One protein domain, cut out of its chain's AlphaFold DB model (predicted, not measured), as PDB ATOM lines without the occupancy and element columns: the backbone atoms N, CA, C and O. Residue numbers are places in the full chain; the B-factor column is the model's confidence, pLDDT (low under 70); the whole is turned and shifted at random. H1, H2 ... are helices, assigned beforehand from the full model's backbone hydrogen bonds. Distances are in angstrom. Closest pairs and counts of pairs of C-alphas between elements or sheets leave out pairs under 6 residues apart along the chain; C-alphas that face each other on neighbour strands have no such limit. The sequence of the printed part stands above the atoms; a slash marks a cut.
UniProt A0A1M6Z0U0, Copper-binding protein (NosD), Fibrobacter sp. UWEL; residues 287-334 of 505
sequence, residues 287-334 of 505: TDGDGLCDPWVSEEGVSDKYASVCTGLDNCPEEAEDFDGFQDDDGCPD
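This is residues 287 to 334 of the 505 residues of the protein "Copper-binding protein (NosD)" of Fibrobacter sp. UWEL (UniProt A0A1M6Z0U0). This domain has little regular structure: it is an elongated string of loops, with two very short helices, H1 and H2, at one end and a wide loop, residues 322 to 334, at the other. Residues 287 to 294 lie in the middle and lead to the helices; residues 307 to 320 come back past them. The printed part has 48 residues, of which 9 are in named elements, H1 then H2, with no named strand; the class is all helix. It is compact, with a radius of gyration of the C-alphas of 10.2 A, and spans 28 by 17 by 15 A.

H1, residues 295 to 299, and H2, residues 303 to 306, are close but not clearly touching; their closest C-alphas, those of Val 297 and Ser 303, are 5.6 A apart. A tight link of 3 residues joins them. In H1 the O i to N i+4 pair is within hydrogen-bond range; H2 is too short for one.

H1 begins at C-alpha 295 (76.837, -10.253, 48.274) and is 6.3 A long from first to last C-alpha. H2, 5.4 A long, ends at C-alpha 306 (87.687, -13.196, 43.082).

The C-alphas farthest apart, Glu 300 and Asp 324, are 29.9 A apart. Residues 307 to 334 hold no named element. The printed part has no cut, and no printed residue has a pLDDT under 70.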
ATOM      1  N   THR A 287      79.563  -5.865  40.229       86.94
ATOM      2  CA  THR A 287      78.593  -5.616  39.158       86.94
ATOM      3  C   THR A 287      78.648  -4.182  38.620       86.94
ATOM      4  O   THR A 287      78.467  -4.006  37.404       86.94
ATOM      5  N   ASP A 288      78.967  -3.196  39.452       80.50
ATOM      6  CA  ASP A 288      79.106  -1.787  39.075       80.50
ATOM      7  C   ASP A 288      80.558  -1.323  38.853       80.50
ATOM      8  O   ASP A 288      80.772  -0.316  38.165       80.50
ATOM      9  N   GLY A 289      81.550  -2.111  39.271       85.75
ATOM     10  CA  GLY A 289      82.961  -1.889  38.978       85.75
ATOM     11  C   GLY A 289      83.680  -0.996  39.987       85.75
ATOM     12  O   GLY A 289      84.680  -0.373  39.601       85.75
ATOM     13  N   ASP A 290      83.176  -0.869  41.212       83.44
ATOM     14  CA  ASP A 290      83.773  -0.045  42.266       83.44
ATOM     15  C   ASP A 290      84.882  -0.766  43.063       83.44
ATOM     16  O   ASP A 290      85.686  -0.131  43.755       83.44
ATOM     17  N   GLY A 291      85.018  -2.081  42.863       87.00
ATOM     18  CA  GLY A 291      86.025  -2.924  43.499       87.00
ATOM     19  C   GLY A 291      85.570  -3.597  44.797       87.00
ATOM     20  O   GLY A 291      86.382  -4.292  45.427       87.00
ATOM     21  N   LEU A 292      84.307  -3.458  45.191       88.81
ATOM     22  CA  LEU A 292      83.668  -4.201  46.270       88.81
ATOM     23  C   LEU A 292      82.933  -5.422  45.699       88.81
ATOM     24  O   LEU A 292      82.633  -5.506  44.512       88.81
ATOM     25  N   CYS A 293      82.802  -6.481  46.506       89.50
ATOM     26  CA  CYS A 293      82.221  -7.722  45.999       89.50
ATOM     27  C   CYS A 293      80.716  -7.764  46.236       89.50
ATOM     28  O   CYS A 293      80.295  -7.697  47.393       89.50
ATOM     29  N   ASP A 294      79.942  -8.055  45.189       87.69
ATOM     30  CA  ASP A 294      78.519  -8.367  45.302       87.69
ATOM     31  C   ASP A 294      78.264  -9.416  46.420       87.69
ATOM     32  O   ASP A 294      79.054 -10.367  46.578       87.69
ATOM     33  N   PRO A 295      77.104  -9.394  47.116       87.12
ATOM     34  CA  PRO A 295      76.837 -10.253  48.274       87.12
ATOM     35  C   PRO A 295      77.026 -11.744  48.000       87.12
ATOM     36  O   PRO A 295      77.538 -12.488  48.844       87.12
ATOM     37  N   TRP A 296      76.684 -12.173  46.782       86.75
ATOM     38  CA  TRP A 296      76.735 -13.573  46.376       86.75
ATOM     39  C   TRP A 296      78.142 -14.175  46.464       86.75
ATOM     40  O   TRP A 296      78.274 -15.366  46.744       86.75
ATOM     41  N   VAL A 297      79.194 -13.368  46.279       85.38
ATOM     42  CA  VAL A 297      80.591 -13.823  46.351       85.38
ATOM     43  C   VAL A 297      80.895 -14.376  47.746       85.38
ATOM     44  O   VAL A 297      81.555 -15.412  47.890       85.38
ATOM     45  N   SER A 298      80.386 -13.700  48.777       83.62
ATOM     46  CA  SER A 298      80.538 -14.110  50.174       83.62
ATOM     47  C   SER A 298      79.557 -15.223  50.569       83.62
ATOM     48  O   SER A 298      79.960 -16.179  51.234       83.62
ATOM     49  N   GLU A 299      78.303 -15.158  50.107       82.81
ATOM     50  CA  GLU A 299      77.260 -16.159  50.388       82.81
ATOM     51  C   GLU A 299      77.614 -17.546  49.839       82.81
ATOM     52  O   GLU A 299      77.350 -18.565  50.483       82.81
ATOM     53  N   GLU A 300      78.253 -17.594  48.670       80.88
ATOM     54  CA  GLU A 300      78.720 -18.830  48.038       80.88
ATOM     55  C   GLU A 300      80.103 -19.276  48.545       80.88
ATOM     56  O   GLU A 300      80.567 -20.370  48.212       80.88
ATOM     57  N   GLY A 301      80.768 -18.468  49.378       82.69
ATOM     58  CA  GLY A 301      82.073 -18.786  49.957       82.69
ATOM     59  C   GLY A 301      83.210 -18.816  48.931       82.69
ATOM     60  O   GLY A 301      84.138 -19.617  49.067       82.69
ATOM     61  N   VAL A 302      83.140 -17.970  47.898       85.00
ATOM     62  CA  VAL A 302      84.087 -17.942  46.768       85.00
ATOM     63  C   VAL A 302      84.979 -16.694  46.745       85.00
ATOM     64  O   VAL A 302      85.639 -16.438  45.741       85.00
ATOM     65  N   SER A 303      85.072 -15.940  47.844       86.12
ATOM     66  CA  SER A 303      85.870 -14.703  47.939       86.12
ATOM     67  C   SER A 303      87.336 -14.869  47.510       86.12
ATOM     68  O   SER A 303      87.851 -14.044  46.759       86.12
ATOM     69  N   ASP A 304      87.997 -15.974  47.879       88.12
ATOM     70  CA  ASP A 304      89.395 -16.246  47.491       88.12
ATOM     71  C   ASP A 304      89.589 -16.332  45.966       88.12
ATOM     72  O   ASP A 304      90.665 -16.032  45.447       88.12
ATOM     73  N   LYS A 305      88.547 -16.746  45.234       83.69
ATOM     74  CA  LYS A 305      88.575 -16.875  43.773       83.69
ATOM     75  C   LYS A 305      88.573 -15.511  43.081       83.69
ATOM     76  O   LYS A 305      89.166 -15.385  42.011       83.69
ATOM     77  N   TYR A 306      87.921 -14.515  43.680       88.44
ATOM     78  CA  TYR A 306      87.687 -13.196  43.082       88.44
ATOM     79  C   TYR A 306      88.470 -12.063  43.751       88.44
ATOM     80  O   TYR A 306      88.323 -10.916  43.348       88.44
ATOM     81  N   ALA A 307      89.384 -12.379  44.672       88.75
ATOM     82  CA  ALA A 307      90.210 -11.404  45.389       88.75
ATOM     83  C   ALA A 307      91.076 -10.488  44.493       88.75
ATOM     84  O   ALA A 307      91.613  -9.493  44.967       88.75
ATOM     85  N   SER A 308      91.266 -10.826  43.209       87.25
ATOM     86  CA  SER A 308      91.945  -9.957  42.233       87.25
ATOM     87  C   SER A 308      91.012  -8.996  41.488       87.25
ATOM     88  O   SER A 308      91.498  -8.218  40.672       87.25
ATOM     89  N   VAL A 309      89.699  -9.130  41.677       87.19
ATOM     90  CA  VAL A 309      88.655  -8.326  41.028       87.19
ATOM     91  C   VAL A 309      88.038  -7.383  42.048       87.19
ATOM     92  O   VAL A 309      88.042  -6.184  41.816       87.19
ATOM     93  N   CYS A 310      87.609  -7.925  43.187       87.75
ATOM     94  CA  CYS A 310      86.956  -7.174  44.246       87.75
ATOM     95  C   CYS A 310      87.431  -7.619  45.629       87.75
ATOM     96  O   CYS A 310      87.897  -8.752  45.815       87.75
ATOM     97  N   THR A 311      87.303  -6.731  46.610       88.44
ATOM     98  CA  THR A 311      87.617  -7.005  48.015       88.44
ATOM     99  C   THR A 311      86.679  -6.231  48.926       88.44
ATOM    100  O   THR A 311      86.722  -5.012  48.928       88.44
ATOM    101  N   GLY A 312      85.909  -6.926  49.757       85.62
ATOM    102  CA  GLY A 312      84.917  -6.294  50.631       85.62
ATOM    103  C   GLY A 312      83.525  -6.842  50.353       85.62
ATOM    104  O   GLY A 312      83.403  -7.878  49.698       85.62
ATOM    105  N   LEU A 313      82.504  -6.183  50.891       87.12
ATOM    106  CA  LEU A 313      81.102  -6.492  50.640       87.12
ATOM    107  C   LEU A 313      80.436  -5.228  50.111       87.12
ATOM    108  O   LEU A 313      80.477  -4.211  50.789       87.12
ATOM    109  N   ASP A 314      79.817  -5.348  48.952       87.00
ATOM    110  CA  ASP A 314      78.939  -4.355  48.352       87.00
ATOM    111  C   ASP A 314      77.488  -4.728  48.697       87.00
ATOM    112  O   ASP A 314      77.040  -5.845  48.409       87.00
ATOM    113  N   ASN A 315      76.750  -3.842  49.370       86.19
ATOM    114  CA  ASN A 315      75.344  -4.085  49.708       86.19
ATOM    115  C   ASN A 315      74.353  -3.631  48.621       86.19
ATOM    116  O   ASN A 315      73.167  -3.984  48.698       86.19
ATOM    117  N   CYS A 316      74.810  -2.924  47.594       84.00
ATOM    118  CA  CYS A 316      74.031  -2.414  46.472       84.00
ATOM    119  C   CYS A 316      74.767  -2.633  45.131       84.00
ATOM    120  O   CYS A 316      75.106  -1.677  44.447       84.00
ATOM    121  N   PRO A 317      74.783  -3.888  44.633       83.06
ATOM    122  CA  PRO A 317      75.525  -4.325  43.438       83.06
ATOM    123  C   PRO A 317      75.342  -3.550  42.127       83.06
ATOM    124  O   PRO A 317      75.960  -3.872  41.120       83.06
ATOM    125  N   GLU A 318      74.362  -2.658  42.039       82.75
ATOM    126  CA  GLU A 318      74.083  -1.900  40.818       82.75
ATOM    127  C   GLU A 318      74.502  -0.421  40.940       82.75
ATOM    128  O   GLU A 318      74.303   0.333  39.980       82.75
ATOM    129  N   GLU A 319      75.044   0.003  42.085       83.06
ATOM    130  CA  GLU A 319      75.270   1.398  42.457       83.06
ATOM    131  C   GLU A 319      76.644   1.582  43.114       83.06
ATOM    132  O   GLU A 319      76.778   1.411  44.313       83.06
ATOM    133  N   ALA A 320      77.622   2.020  42.316       84.75
ATOM    134  CA  ALA A 320      78.995   2.196  42.781       84.75
ATOM    135  C   ALA A 320      79.107   3.217  43.919       84.75
ATOM    136  O   ALA A 320      78.607   4.344  43.780       84.75
ATOM    137  N   GLU A 321      79.870   2.845  44.944       86.56
ATOM    138  CA  GLU A 321      80.319   3.696  46.046       86.56
ATOM    139  C   GLU A 321      80.940   5.018  45.543       86.56
ATOM    140  O   GLU A 321      81.633   5.064  44.510       86.56
ATOM    141  N   ASP A 322      80.692   6.131  46.243       80.62
ATOM    142  CA  ASP A 322      81.201   7.449  45.857       80.62
ATOM    143  C   ASP A 322      82.484   7.880  46.584       80.62
ATOM    144  O   ASP A 322      83.157   8.799  46.092       80.62
ATOM    145  N   PHE A 323      82.917   7.109  47.592       81.31
ATOM    146  CA  PHE A 323      84.212   7.205  48.284       81.31
ATOM    147  C   PHE A 323      84.541   8.632  48.748       81.31
ATOM    148  O   PHE A 323      85.601   9.191  48.411       81.31
ATOM    149  N   ASP A 324      83.630   9.241  49.497       78.19
ATOM    150  CA  ASP A 324      83.765  10.602  50.015       78.19
ATOM    151  C   ASP A 324      84.252  10.652  51.480       78.19
ATOM    152  O   ASP A 324      84.641  11.719  51.972       78.19
ATOM    153  N   GLY A 325      84.379   9.490  52.136       80.38
ATOM    154  CA  GLY A 325      84.789   9.359  53.532       80.38
ATOM    155  C   GLY A 325      83.622   9.227  54.513       80.38
ATOM    156  O   GLY A 325      83.873   9.137  55.725       80.38
ATOM    157  N   PHE A 326      82.384   9.213  54.019       81.19
ATOM    158  CA  PHE A 326      81.165   8.919  54.755       81.19
ATOM    159  C   PHE A 326      80.669   7.521  54.372       81.19
ATOM    160  O   PHE A 326      80.683   7.150  53.219       81.19
ATOM    161  N   GLN A 327      80.368   6.702  55.384       82.50
ATOM    162  CA  GLN A 327      79.938   5.291  55.299       82.50
ATOM    163  C   GLN A 327      80.526   4.362  54.194       82.50
ATOM    164  O   GLN A 327      80.011   3.256  54.062       82.50
ATOM    165  N   ASP A 328      81.699   4.664  53.613       82.81
ATOM    166  CA  ASP A 328      82.445   3.887  52.588       82.81
ATOM    167  C   ASP A 328      82.598   2.352  52.822       82.81
ATOM    168  O   ASP A 328      83.093   1.617  51.966       82.81
ATOM    169  N   ASP A 329      82.301   1.847  54.024       82.88
ATOM    170  CA  ASP A 329      82.449   0.437  54.400       82.88
ATOM    171  C   ASP A 329      81.277  -0.452  53.929       82.88
ATOM    172  O   ASP A 329      81.411  -1.683  53.967       82.88
ATOM    173  N   ASP A 330      80.117   0.119  53.577       80.69
ATOM    174  CA  ASP A 330      78.939  -0.654  53.151       80.69
ATOM    175  C   ASP A 330      78.810  -0.830  51.630       80.69
ATOM    176  O   ASP A 330      78.009  -1.672  51.191       80.69
ATOM    177  N   GLY A 331      79.667  -0.135  50.881       81.56
ATOM    178  CA  GLY A 331      79.769  -0.200  49.433       81.56
ATOM    179  C   GLY A 331      78.587   0.399  48.711       81.56
ATOM    180  O   GLY A 331      78.296  -0.036  47.605       81.56
ATOM    181  N   CYS A 332      77.881   1.317  49.364       86.88
ATOM    182  CA  CYS A 332      76.766   2.019  48.792       86.88
ATOM    183  C   CYS A 332      76.966   3.517  48.786       86.88
ATOM    184  O   CYS A 332      77.242   4.090  49.830       86.88
ATOM    185  N   PRO A 333      76.683   4.173  47.647       86.56
ATOM    186  CA  PRO A 333      76.803   5.609  47.577       86.56
ATOM    187  C   PRO A 333      75.869   6.263  48.589       86.56
ATOM    188  O   PRO A 333      74.693   5.883  48.698       86.56
ATOM    189  N   ASP A 334      76.368   7.311  49.233       89.12
ATOM    190  CA  ASP A 334      75.620   8.119  50.184       89.12
ATOM    191  C   ASP A 334      75.246   9.456  49.529       89.12
ATOM    192  O   ASP A 334      76.004  10.423  49.503       89.12
TER     193      ASP A 334